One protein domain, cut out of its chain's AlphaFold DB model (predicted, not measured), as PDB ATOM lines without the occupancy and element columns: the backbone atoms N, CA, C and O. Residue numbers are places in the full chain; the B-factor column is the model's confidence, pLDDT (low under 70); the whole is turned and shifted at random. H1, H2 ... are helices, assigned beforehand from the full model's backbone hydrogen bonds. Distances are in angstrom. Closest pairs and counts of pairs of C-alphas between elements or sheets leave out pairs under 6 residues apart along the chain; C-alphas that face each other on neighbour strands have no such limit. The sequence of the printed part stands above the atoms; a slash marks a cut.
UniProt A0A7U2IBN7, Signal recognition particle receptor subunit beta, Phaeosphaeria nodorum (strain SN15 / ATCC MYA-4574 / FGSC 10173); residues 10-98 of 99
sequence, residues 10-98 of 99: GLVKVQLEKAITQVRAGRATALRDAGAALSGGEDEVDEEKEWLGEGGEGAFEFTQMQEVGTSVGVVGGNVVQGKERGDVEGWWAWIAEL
ATOM      1  N   GLY A  10     247.044 144.646 216.198       97.06
ATOM      2  CA  GLY A  10     248.215 144.763 217.077       97.06
ATOM      3  C   GLY A  10     248.920 146.120 216.972       97.06
ATOM      4  O   GLY A  10     249.365 146.667 217.976       97.06
ATOM      5  N   LEU A  11     248.966 146.712 215.777       97.69
ATOM      6  CA  LEU A  11     249.554 148.035 215.582       97.69
ATOM      7  C   LEU A  11     248.618 149.147 216.074       97.69
ATOM      8  O   LEU A  11     249.094 150.138 216.624       97.69
ATOM      9  N   VAL A  12     247.300 148.966 215.929       98.19
ATOM     10  CA  VAL A  12     246.295 149.845 216.551       98.19
ATOM     11  C   VAL A  12     246.462 149.841 218.070       98.19
ATOM     12  O   VAL A  12     246.536 150.914 218.661       98.19
ATOM     13  N   LYS A  13     246.614 148.662 218.690       98.31
ATOM     14  CA  LYS A  13     246.862 148.518 220.131       98.31
ATOM     15  C   LYS A  13     248.068 149.350 220.577       98.31
ATOM     16  O   LYS A  13     247.916 150.240 221.407       98.31
ATOM     17  N   VAL A  14     249.228 149.124 219.956       98.19
ATOM     18  CA  VAL A  14     250.479 149.824 220.296       98.19
ATOM     19  C   VAL A  14     250.349 151.340 220.125       98.19
ATOM     20  O   VAL A  14     250.846 152.110 220.947       98.19
ATOM     21  N   GLN A  15     249.687 151.800 219.060       98.25
ATOM     22  CA  GLN A  15     249.499 153.234 218.831       98.25
ATOM     23  C   GLN A  15     248.554 153.868 219.854       98.25
ATOM     24  O   GLN A  15     248.832 154.978 220.307       98.25
ATOM     25  N   LEU A  16     247.481 153.175 220.244       98.31
ATOM     26  CA  LEU A  16     246.569 153.641 221.287       98.31
ATOM     27  C   LEU A  16     247.272 153.717 222.645       98.31
ATOM     28  O   LEU A  16     247.199 154.755 223.292       98.31
ATOM     29  N   GLU A  17     248.007 152.677 223.040       97.50
ATOM     30  CA  GLU A  17     248.772 152.651 224.296       97.50
ATOM     31  C   GLU A  17     249.779 153.810 224.365       97.50
ATOM     32  O   GLU A  17     249.823 154.574 225.337       97.50
ATOM     33  N   LYS A  18     250.513 154.041 223.269       97.62
ATOM     34  CA  LYS A  18     251.430 155.180 223.141       97.62
ATOM     35  C   LYS A  18     250.709 156.527 223.226       97.62
ATOM     36  O   LYS A  18     251.183 157.426 223.920       97.62
ATOM     37  N   ALA A  19     249.591 156.692 222.521       97.19
ATOM     38  CA  ALA A  19     248.832 157.941 222.526       97.19
ATOM     39  C   ALA A  19     248.244 158.236 223.916       97.19
ATOM     40  O   ALA A  19     248.339 159.364 224.397       97.19
ATOM     41  N   ILE A  20     247.707 157.224 224.601       95.31
ATOM     42  CA  ILE A  20     247.179 157.352 225.965       95.31
ATOM     43  C   ILE A  20     248.297 157.722 226.941       95.31
ATOM     44  O   ILE A  20     248.114 158.628 227.753       95.31
ATOM     45  N   THR A  21     249.477 157.109 226.814       94.12
ATOM     46  CA  THR A  21     250.665 157.484 227.602       94.12
ATOM     47  C   THR A  21     250.995 158.973 227.445       94.12
ATOM     48  O   THR A  21     251.230 159.674 228.429       94.12
ATOM     49  N   GLN A  22     250.963 159.494 226.214       93.38
ATOM     50  CA  GLN A  22     251.209 160.916 225.949       93.38
ATOM     51  C   GLN A  22     250.125 161.817 226.552       93.38
ATOM     52  O   GLN A  22     250.447 162.865 227.111       93.38
ATOM     53  N   VAL A  23     248.854 161.413 226.474       91.38
ATOM     54  CA  VAL A  23     247.741 162.151 227.091       91.38
ATOM     55  C   VAL A  23     247.870 162.173 228.616       91.38
ATOM     56  O   VAL A  23     247.683 163.236 229.207       91.38
ATOM     57  N   ARG A  24     248.237 161.050 229.253       88.38
ATOM     58  CA  ARG A  24     248.526 160.977 230.698       88.38
ATOM     59  C   ARG A  24     249.618 161.970 231.086       88.38
ATOM     60  O   ARG A  24     249.396 162.803 231.959       88.38
ATOM     61  N   ALA A  25     250.751 161.948 230.384       85.62
ATOM     62  CA  ALA A  25     251.855 162.870 230.644       85.62
ATOM     63  C   ALA A  25     251.449 164.343 230.446       85.62
ATOM     64  O   ALA A  25     251.788 165.196 231.262       85.62
ATOM     65  N   GLY A  26     250.685 164.649 229.393       84.56
ATOM     66  CA  GLY A  26     250.191 166.004 229.138       84.56
ATOM     67  C   GLY A  26     249.233 166.509 230.222       84.56
ATOM     68  O   GLY A  26     249.346 167.658 230.648       84.56
ATOM     69  N   ARG A  27     248.326 165.651 230.706       81.62
ATOM     70  CA  ARG A  27     247.426 165.979 231.825       81.62
ATOM     71  C   ARG A  27     248.189 166.184 233.129       81.62
ATOM     72  O   ARG A  27     247.876 167.128 233.842       81.62
ATOM     73  N   ALA A  28     249.222 165.383 233.387       74.00
ATOM     74  CA  ALA A  28     250.093 165.557 234.546       74.00
ATOM     75  C   ALA A  28     250.738 166.932 234.598       74.00
ATOM     76  O   ALA A  28     250.692 167.603 235.625       74.00
ATOM     77  N   THR A  29     251.311 167.364 233.481       75.50
ATOM     78  CA  THR A  29     251.915 168.691 233.384       75.50
ATOM     79  C   THR A  29     250.869 169.781 233.598       75.50
ATOM     80  O   THR A  29     251.080 170.667 234.416       75.50
ATOM     81  N   ALA A  30     249.705 169.677 232.948       74.94
ATOM     82  CA  ALA A  30     248.644 170.672 233.079       74.94
ATOM     83  C   ALA A  30     248.092 170.788 234.513       74.94
ATOM     84  O   ALA A  30     247.866 171.901 234.982       74.94
ATOM     85  N   LEU A  31     247.895 169.664 235.212       70.38
ATOM     86  CA  LEU A  31     247.446 169.651 236.609       70.38
ATOM     87  C   LEU A  31     248.493 170.280 237.535       70.38
ATOM     88  O   LEU A  31     248.147 171.122 238.361       70.38
ATOM     89  N   ARG A  32     249.777 169.951 237.348       70.25
ATOM     90  CA  ARG A  32     250.878 170.554 238.118       70.25
ATOM     91  C   ARG A  32     250.983 172.060 237.882       70.25
ATOM     92  O   ARG A  32     251.135 172.815 238.840       70.25
ATOM     93  N   ASP A  33     250.854 172.501 236.633       69.69
ATOM     94  CA  ASP A  33     250.890 173.921 236.270       69.69
ATOM     95  C   ASP A  33     249.675 174.682 236.838       69.69
ATOM     96  O   ASP A  33     249.817 175.802 237.338       69.69
ATOM     97  N   ALA A  34     248.485 174.070 236.824       66.06
ATOM     98  CA  ALA A  34     247.273 174.638 237.412       66.06
ATOM     99  C   ALA A  34     247.348 174.708 238.947       66.06
ATOM    100  O   ALA A  34     247.010 175.740 239.524       66.06
ATOM    101  N   GLY A  35     247.845 173.661 239.612       60.78
ATOM    102  CA  GLY A  35     248.052 173.635 241.063       60.78
ATOM    103  C   GLY A  35     249.074 174.674 241.532       60.78
ATOM    104  O   GLY A  35     248.845 175.371 242.519       60.78
ATOM    105  N   ALA A  36     250.159 174.881 240.777       59.62
ATOM    106  CA  ALA A  36     251.120 175.950 241.056       59.62
ATOM    107  C   ALA A  36     250.477 177.349 240.969       59.62
ATOM    108  O   ALA A  36     250.765 178.212 241.803       59.62
ATOM    109  N   ALA A  37     249.566 177.559 240.012       58.22
ATOM    110  CA  ALA A  37     248.805 178.801 239.865       58.22
ATOM    111  C   ALA A  37     247.702 178.985 240.932       58.22
ATOM    112  O   ALA A  37     247.318 180.120 241.215       58.22
ATOM    113  N   LEU A  38     247.210 177.891 241.525       53.12
ATOM    114  CA  LEU A  38     246.107 177.859 242.496       53.12
ATOM    115  C   LEU A  38     246.553 177.648 243.953       53.12
ATOM    116  O   LEU A  38     245.693 177.576 244.825       53.12
ATOM    117  N   SER A  39     247.862 177.616 244.240       52.50
ATOM    118  CA  SER A  39     248.463 177.356 245.570       52.50
ATOM    119  C   SER A  39     248.148 178.380 246.689       52.50
ATOM    120  O   SER A  39     248.865 178.481 247.682       52.50
ATOM    121  N   GLY A  40     247.041 179.117 246.568       51.62
ATOM    122  CA  GLY A  40     246.357 179.813 247.657       51.62
ATOM    123  C   GLY A  40     245.028 179.170 248.099       51.62
ATOM    124  O   GLY A  40     244.284 179.837 248.813       51.62
ATOM    125  N   GLY A  41     244.688 177.947 247.669       48.84
ATOM    126  CA  GLY A  41     243.425 177.275 248.008       48.84
ATOM    127  C   GLY A  41     243.599 175.809 248.416       48.84
ATOM    128  O   GLY A  41     244.224 175.030 247.707       48.84
ATOM    129  N   GLU A  42     243.039 175.468 249.574       50.06
ATOM    130  CA  GLU A  42     243.109 174.186 250.288       50.06
ATOM    131  C   GLU A  42     242.151 173.123 249.709       50.06
ATOM    132  O   GLU A  42     241.206 172.721 250.378       50.06
ATOM    133  N   ASP A  43     242.372 172.659 248.480       50.31
ATOM    134  CA  ASP A  43     241.712 171.441 247.983       50.31
ATOM    135  C   ASP A  43     242.784 170.436 247.538       50.31
ATOM    136  O   ASP A  43     243.269 170.464 246.406       50.31
ATOM    137  N   GLU A  44     243.175 169.546 248.459       52.34
ATOM    138  CA  GLU A  44     243.858 168.284 248.144       52.34
ATOM    139  C   GLU A  44     242.871 167.401 247.368       52.34
ATOM    140  O   GLU A  44     242.166 166.553 247.919       52.34
ATOM    141  N   VAL A  45     242.768 167.645 246.063       55.00
ATOM    142  CA  VAL A  45     242.158 166.691 245.142       55.00
ATOM    143  C   VAL A  45     243.018 165.432 245.215       55.00
ATOM    144  O   VAL A  45     244.224 165.508 245.015       55.00
ATOM    145  N   ASP A  46     242.412 164.300 245.571       55.72
ATOM    146  CA  ASP A  46     243.078 163.002 245.716       55.72
ATOM    147  C   ASP A  46     243.680 162.568 244.368       55.72
ATOM    148  O   ASP A  46     243.018 161.921 243.552       55.72
ATOM    149  N   GLU A  47     244.916 163.011 244.115       55.56
ATOM    150  CA  GLU A  47     245.596 162.925 242.822       55.56
ATOM    151  C   GLU A  47     245.666 161.477 242.319       55.56
ATOM    152  O   GLU A  47     245.615 161.251 241.114       55.56
ATOM    153  N   GLU A  48     245.707 160.481 243.212       51.88
ATOM    154  CA  GLU A  48     245.765 159.056 242.861       51.88
ATOM    155  C   GLU A  48     244.488 158.549 242.167       51.88
ATOM    156  O   GLU A  48     244.560 157.638 241.338       51.88
ATOM    157  N   LYS A  49     243.320 159.153 242.432       55.78
ATOM    158  CA  LYS A  49     242.033 158.721 241.852       55.78
ATOM    159  C   LYS A  49     241.803 159.184 240.412       55.78
ATOM    160  O   LYS A  49     240.860 158.706 239.778       55.78
ATOM    161  N   GLU A  50     242.625 160.085 239.877       67.06
ATOM    162  CA  GLU A  50     242.423 160.644 238.531       67.06
ATOM    163  C   GLU A  50     243.189 159.911 237.415       67.06
ATOM    164  O   GLU A  50     242.943 160.155 236.226       67.06
ATOM    165  N   TRP A  51     244.104 159.000 237.755       75.88
ATOM    166  CA  TRP A  51     244.979 158.368 236.768       75.88
ATOM    167  C   TRP A  51     244.373 157.124 236.118       75.88
ATOM    168  O   TRP A  51     243.868 156.215 236.771       75.88
ATOM    169  N   LEU A  52     244.493 157.047 234.791       85.25
ATOM    170  CA  LEU A  52     244.124 155.864 234.016       85.25
ATOM    171  C   LEU A  52     245.271 154.833 234.021       85.25
ATOM    172  O   LEU A  52     246.246 155.000 233.282       85.25
ATOM    173  N   GLY A  53     245.118 153.760 234.805       78.75
ATOM    174  CA  GLY A  53     246.071 152.642 234.922       78.75
ATOM    175  C   GLY A  53     247.287 152.945 235.814       78.75
ATOM    176  O   GLY A  53     247.865 154.027 235.697       78.75
ATOM    177  N   GLU A  54     247.649 151.993 236.691       71.88
ATOM    178  CA  GLU A  54     248.820 151.991 237.604       71.88
ATOM    179  C   GLU A  54     249.226 153.377 238.159       71.88
ATOM    180  O   GLU A  54     250.383 153.786 238.091       71.88
ATOM    181  N   GLY A  55     248.265 154.159 238.666       71.31
ATOM    182  CA  GLY A  55     248.555 155.424 239.358       71.31
ATOM    183  C   GLY A  55     249.286 156.490 238.526       71.31
ATOM    184  O   GLY A  55     249.827 157.437 239.085       71.31
ATOM    185  N   GLY A  56     249.326 156.364 237.195       73.31
ATOM    186  CA  GLY A  56     249.947 157.367 236.329       73.31
ATOM    187  C   GLY A  56     251.449 157.180 236.077       73.31
ATOM    188  O   GLY A  56     251.976 157.867 235.193       73.31
ATOM    189  N   GLU A  57     252.113 156.202 236.698       78.25
ATOM    190  CA  GLU A  57     253.532 155.905 236.453       78.25
ATOM    191  C   GLU A  57     253.747 155.035 235.196       78.25
ATOM    192  O   GLU A  57     252.882 154.262 234.782       78.25
ATOM    193  N   GLY A  58     254.901 155.199 234.542       87.00
ATOM    194  CA  GLY A  58     255.303 154.370 233.402       87.00
ATOM    195  C   GLY A  58     254.503 154.583 232.111       87.00
ATOM    196  O   GLY A  58     253.763 155.557 231.940       87.00
ATOM    197  N   ALA A  59     254.710 153.676 231.154       92.12
ATOM    198  CA  ALA A  59     253.906 153.625 229.939       92.12
ATOM    199  C   ALA A  59     252.537 153.011 230.255       92.12
ATOM    200  O   ALA A  59     252.442 152.071 231.040       92.12
ATOM    201  N   PHE A  60     251.486 153.536 229.632       94.31
ATOM    202  CA  PHE A  60     250.166 152.931 229.723       94.31
ATOM    203  C   PHE A  60     250.107 151.666 228.870       94.31
ATOM    204  O   PHE A  60     250.424 151.710 227.678       94.31
ATOM    205  N   GLU A  61     249.603 150.587 229.457       95.38
ATOM    206  CA  GLU A  61     249.262 149.350 228.760       95.38
ATOM    207  C   GLU A  61     247.824 148.944 229.088       95.38
ATOM    208  O   GLU A  61     247.363 149.079 230.222       95.38
ATOM    209  N   PHE A  62     247.096 148.384 228.118       96.06
ATOM    210  CA  PHE A  62     245.717 147.933 228.356       96.06
ATOM    211  C   PHE A  62     245.611 146.830 229.421       96.06
ATOM    212  O   PHE A  62     244.546 146.648 230.008       96.06
ATOM    213  N   THR A  63     246.697 146.101 229.681       93.50
ATOM    214  CA  THR A  63     246.812 145.096 230.751       93.50
ATOM    215  C   THR A  63     246.570 145.698 232.135       93.50
ATOM    216  O   THR A  63     245.894 145.067 232.942       93.50
ATOM    217  N   GLN A  64     247.003 146.940 232.376       92.19
ATOM    218  CA  GLN A  64     246.813 147.656 233.647       92.19
ATOM    219  C   GLN A  64     245.327 147.890 233.972       92.19
ATOM    220  O   GLN A  64     244.941 148.000 235.131       92.19
ATOM    221  N   MET A  65     244.447 147.920 232.965       91.88
ATOM    222  CA  MET A  65     243.004 148.090 233.187       91.88
ATOM    223  C   MET A  65     242.367 146.892 233.905       91.88
ATOM    224  O   MET A  65     241.310 147.034 234.528       91.88
ATOM    225  N   GLN A  66     243.008 145.719 233.859       89.88
ATOM    226  CA  GLN A  66     242.516 144.528 234.552       89.88
ATOM    227  C   GLN A  66     242.514 144.716 236.074       89.88
ATOM    228  O   GLN A  66     241.648 144.158 236.746       89.88
ATOM    229  N   GLU A  67     243.411 145.546 236.610       85.19
ATOM    230  CA  GLU A  67     243.497 145.849 238.045       85.19
ATOM    231  C   GLU A  67     242.242 146.549 238.571       85.19
ATOM    232  O   GLU A  67     241.833 146.340 239.711       85.19
ATOM    233  N   VAL A  68     241.580 147.327 237.710       85.12
ATOM    234  CA  VAL A  68     240.305 147.996 238.006       85.12
ATOM    235  C   VAL A  68     239.101 147.200 237.489       85.12
ATOM    236  O   VAL A  68     238.020 147.748 237.272       85.12
ATOM    237  N   GLY A  69     239.281 145.897 237.254       88.50
ATOM    238  CA  GLY A  69     238.223 144.985 236.815       88.50
ATOM    239  C   GLY A  69     237.758 145.209 235.375       88.50
ATOM    240  O   GLY A  69     236.672 144.764 235.010       88.50
ATOM    241  N   THR A  70     238.550 145.901 234.552       90.44
ATOM    242  CA  THR A  70     238.200 146.211 233.162       90.44
ATOM    243  C   THR A  70     239.107 145.456 232.194       90.44
ATOM    244  O   THR A  70     240.306 145.703 232.110       90.44
ATOM    245  N   SER A  71     238.531 144.553 231.400       92.00
ATOM    246  CA  SER A  71     239.253 143.882 230.315       92.00
ATOM    247  C   SER A  71     239.120 144.673 229.016       92.00
ATOM    248  O   SER A  71     238.013 145.034 228.618       92.00
ATOM    249  N   VAL A  72     240.242 144.931 228.338       94.94
ATOM    250  CA  VAL A  72     240.259 145.642 227.053       94.94
ATOM    251  C   VAL A  72     240.887 144.763 225.973       94.94
ATOM    252  O   VAL A  72     242.059 144.397 226.053       94.94
ATOM    253  N   GLY A  73     240.103 144.448 224.940       95.25
ATOM    254  CA  GLY A  73     240.544 143.723 223.749       95.25
ATOM    255  C   GLY A  73     240.576 144.627 222.517       95.25
ATOM    256  O   GLY A  73     239.641 145.388 222.276       95.25
ATOM    257  N   VAL A  74     241.632 144.526 221.704       97.44
ATOM    258  CA  VAL A  74     241.703 145.184 220.389       97.44
ATOM    259  C   VAL A  74     241.505 144.123 219.313       97.44
ATOM    260  O   VAL A  74     242.432 143.387 218.978       97.44
ATOM    261  N   VAL A  75     240.284 144.037 218.784       97.50
ATOM    262  CA  VAL A  75     239.881 143.004 217.822       97.50
ATOM    263  C   VAL A  75     239.601 143.642 216.463       97.50
ATOM    264  O   VAL A  75     238.763 144.535 216.337       97.50
ATOM    265  N   GLY A  76     240.322 143.202 215.431       96.56
ATOM    266  CA  GLY A  76     240.117 143.671 214.060       96.56
ATOM    267  C   GLY A  76     238.852 143.087 213.424       96.56
ATOM    268  O   GLY A  76     238.384 142.033 213.836       96.56
ATOM    269  N   GLY A  77     238.324 143.771 212.409       96.06
ATOM    270  CA  GLY A  77     237.186 143.296 211.616       96.06
ATOM    271  C   GLY A  77     236.713 144.337 210.599       96.06
ATOM    272  O   GLY A  77     237.297 145.424 210.484       96.06
ATOM    273  N   ASN A  78     235.686 144.009 209.821       95.94
ATOM    274  CA  ASN A  78     234.931 144.927 208.958       95.94
ATOM    275  C   ASN A  78     233.488 144.461 208.838       95.94
ATOM    276  O   ASN A  78     233.209 143.279 208.725       95.94
ATOM    277  N   VAL A  79     232.569 145.419 208.750       94.75
ATOM    278  CA  VAL A  79     231.141 145.130 208.569       94.75
ATOM    279  C   VAL A  79     230.811 144.760 207.117       94.75
ATOM    280  O   VAL A  79     229.921 143.952 206.866       94.75
ATOM    281  N   VAL A  80     231.532 145.336 206.151       91.50
ATOM    282  CA  VAL A  80     231.288 145.163 204.711       91.50
ATOM    283  C   VAL A  80     232.566 144.678 204.036       91.50
ATOM    284  O   VAL A  80     233.656 145.083 204.429       91.50
ATOM    285  N   GLN A  81     232.439 143.810 203.032       90.38
ATOM    286  CA  GLN A  81     233.554 143.362 202.197       90.38
ATOM    287  C   GLN A  81     233.140 143.380 200.723       90.38
ATOM    288  O   GLN A  81     232.877 142.358 200.095       90.38
ATOM    289  N   GLY A  82     233.012 144.583 200.159       86.31
ATOM    290  CA  GLY A  82     232.479 144.755 198.809       86.31
ATOM    291  C   GLY A  82     231.053 144.202 198.694       86.31
ATOM    292  O   GLY A  82     230.127 144.764 199.272       86.31
ATOM    293  N   LYS A  83     230.875 143.118 197.925       86.06
ATOM    294  CA  LYS A  83     229.585 142.410 197.786       86.06
ATOM    295  C   LYS A  83     229.434 141.222 198.745       86.06
ATOM    296  O   LYS A  83     228.371 140.608 198.771       86.06
ATOM    297  N   GLU A  84     230.483 140.883 199.485       88.31
ATOM    298  CA  GLU A  84     230.507 139.778 200.437       88.31
ATOM    299  C   GLU A  84     230.210 140.269 201.859       88.31
ATOM    300  O   GLU A  84     230.252 141.468 202.165       88.31
ATOM    301  N   ARG A  85     229.881 139.317 202.738       88.81
ATOM    302  CA  ARG A  85     229.707 139.575 204.169       88.81
ATOM    303  C   ARG A  85     231.064 139.950 204.771       88.81
ATOM    304  O   ARG A  85     232.067 139.337 204.431       88.81
ATOM    305  N   GLY A  86     231.079 140.959 205.638       93.62
ATOM    306  CA  GLY A  86     232.292 141.350 206.347       93.62
ATOM    307  C   GLY A  86     232.734 140.331 207.401       93.62
ATOM    308  O   GLY A  86     231.940 139.497 207.838       93.62
ATOM    309  N   ASP A  87     233.998 140.439 207.804       95.06
ATOM    310  CA  ASP A  87     234.624 139.644 208.862       95.06
ATOM    311  C   ASP A  87     234.361 140.298 210.228       95.06
ATOM    312  O   ASP A  87     234.931 141.343 210.565       95.06
ATOM    313  N   VAL A  88     233.428 139.714 210.980       96.69
ATOM    314  CA  VAL A  88     232.944 140.211 212.285       96.69
ATOM    315  C   VAL A  88     232.937 139.121 213.360       96.69
ATOM    316  O   VAL A  88     232.541 139.360 214.501       96.69
ATOM    317  N   GLU A  89     233.352 137.909 213.012       96.50
ATOM    318  CA  GLU A  89     233.319 136.710 213.842       96.50
ATOM    319  C   GLU A  89     234.135 136.897 215.122       96.50
ATOM    320  O   GLU A  89     233.677 136.517 216.197       96.50
ATOM    321  N   GLY A  90     235.296 137.556 215.027       96.75
ATOM    322  CA  GLY A  90     236.121 137.880 216.189       96.75
ATOM    323  C   GLY A  90     235.409 138.779 217.203       96.75
ATOM    324  O   GLY A  90     235.575 138.595 218.407       96.75
ATOM    325  N   TRP A  91     234.575 139.719 216.746       96.88
ATOM    326  CA  TRP A  91     233.802 140.589 217.639       96.88
ATOM    327  C   TRP A  91     232.701 139.817 218.357       96.88
ATOM    328  O   TRP A  91     232.519 139.981 219.559       96.88
ATOM    329  N   TRP A  92     231.991 138.946 217.638       97.38
ATOM    330  CA  TRP A  92     230.957 138.110 218.245       97.38
ATOM    331  C   TRP A  92     231.530 137.098 219.232       97.38
ATOM    332  O   TRP A  92     230.941 136.910 220.291       97.38
ATOM    333  N   ALA A  93     232.678 136.493 218.918       97.38
ATOM    334  CA  ALA A  93     233.387 135.612 219.841       97.38
ATOM    335  C   ALA A  93     233.774 136.351 221.130       97.38
ATOM    336  O   ALA A  93     233.467 135.873 222.215       97.38
ATOM    337  N   TRP A  94     234.342 137.555 221.010       96.38
ATOM    338  CA  TRP A  94     234.703 138.374 222.170       96.38
ATOM    339  C   TRP A  94     233.492 138.751 223.035       96.38
ATOM    340  O   TRP A  94     233.555 138.673 224.256       96.38
ATOM    341  N   ILE A  95     232.361 139.114 222.420       95.56
ATOM    342  CA  ILE A  95     231.120 139.395 223.161       95.56
ATOM    343  C   ILE A  95     230.610 138.131 223.861       95.56
ATOM    344  O   ILE A  95     230.169 138.205 225.002       95.56
ATOM    345  N   ALA A  96     230.664 136.976 223.193       96.62
ATOM    346  CA  ALA A  96     230.179 135.715 223.743       96.62
ATOM    347  C   ALA A  96     230.978 135.248 224.971       96.62
ATOM    348  O   ALA A  96     230.406 134.597 225.835       96.62
ATOM    349  N   GLU A  97     232.263 135.599 225.079       93.00
ATOM    350  CA  GLU A  97     233.082 135.339 226.276       93.00
ATOM    351  C   GLU A  97     232.628 136.140 227.512       93.00
ATOM    352  O   GLU A  97     233.016 135.808 228.632       93.00
ATOM    353  N   LEU A  98     231.825 137.194 227.321       87.75
ATOM    354  CA  LEU A  98     231.366 138.108 228.371       87.75
ATOM    355  C   LEU A  98     229.883 137.927 228.747       87.75
ATOM    356  O   LEU A  98     229.396 138.648 229.622       87.75
TER     357      LEU A  98
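What this domain is: This is residues 10 to 98 of the 99 residues of the protein "Signal recognition particle receptor subunit beta" of Phaeosphaeria nodorum (strain SN15 / ATCC MYA-4574 / FGSC 10173) (UniProt A0A7U2IBN7). One long, unbent helix, H1, makes much of the length of a thin rod, and the rest of the printed part folds back along one side of it as loops with the short helices H2 and H3, then runs on past the beginning of H1 to a small turn and the short helix H4. The parts are loosely put together, and no two helices touch. The printed part has 89 residues with four named helices, in the order H1, H2, H3, H4, and no named strand; the class is all helix. It is extended, with a radius of gyration of the C-alphas of 18.9 A and spans of 64 by 26 by 20 A.

How they stand to each other: H1, residues 10 to 38, is near H2, residues 47 to 50, with 5 pairs of C-alphas within 10 A. H3, residues 62 to 68, is close to H1 but not clearly touching; the closest C-alphas, those of Glu 17 and Phe 62, are 6.9 A apart. Their lines stand at a steep tilt of 58 degrees and run the same way. H2 and H3 are apart. H4, residues 89 to 96, is apart from H1, H2 and H3. Before it, residues 80 to 81 pair with residues 84 to 85, antiparallel. In H1 and H4 every O i to N i+4 pair is within hydrogen-bond range; in H3 0 of 3 are, beside 4 of 4 O i to N i+3 pairs, and H2 is too short for an O i to N i+4 pair.

Where its parts are: H1 begins at C-alpha 10, (248.215, 144.763, 217.077), and measures 41.8 A to C-alpha 38, (246.107, 177.859, 242.496). H2 measures 5.8 A, H3 11.1 A and H4 10.4 A, ending at C-alpha 96, (230.179, 135.715, 223.743).

The domain as a whole: The C-alphas of Gly 40 and Lys 83, the two farthest apart, are 64.6 A apart. Residues 36 to 42, of which 36 to 38 belong to H1, stand free. The printed part has no cut. The links H2 to H3, 11 residues, and H3 to H4, 20 residues, are long. The mean pLDDT of the printed part is 83.4, and residues 33 to 50 are under 70.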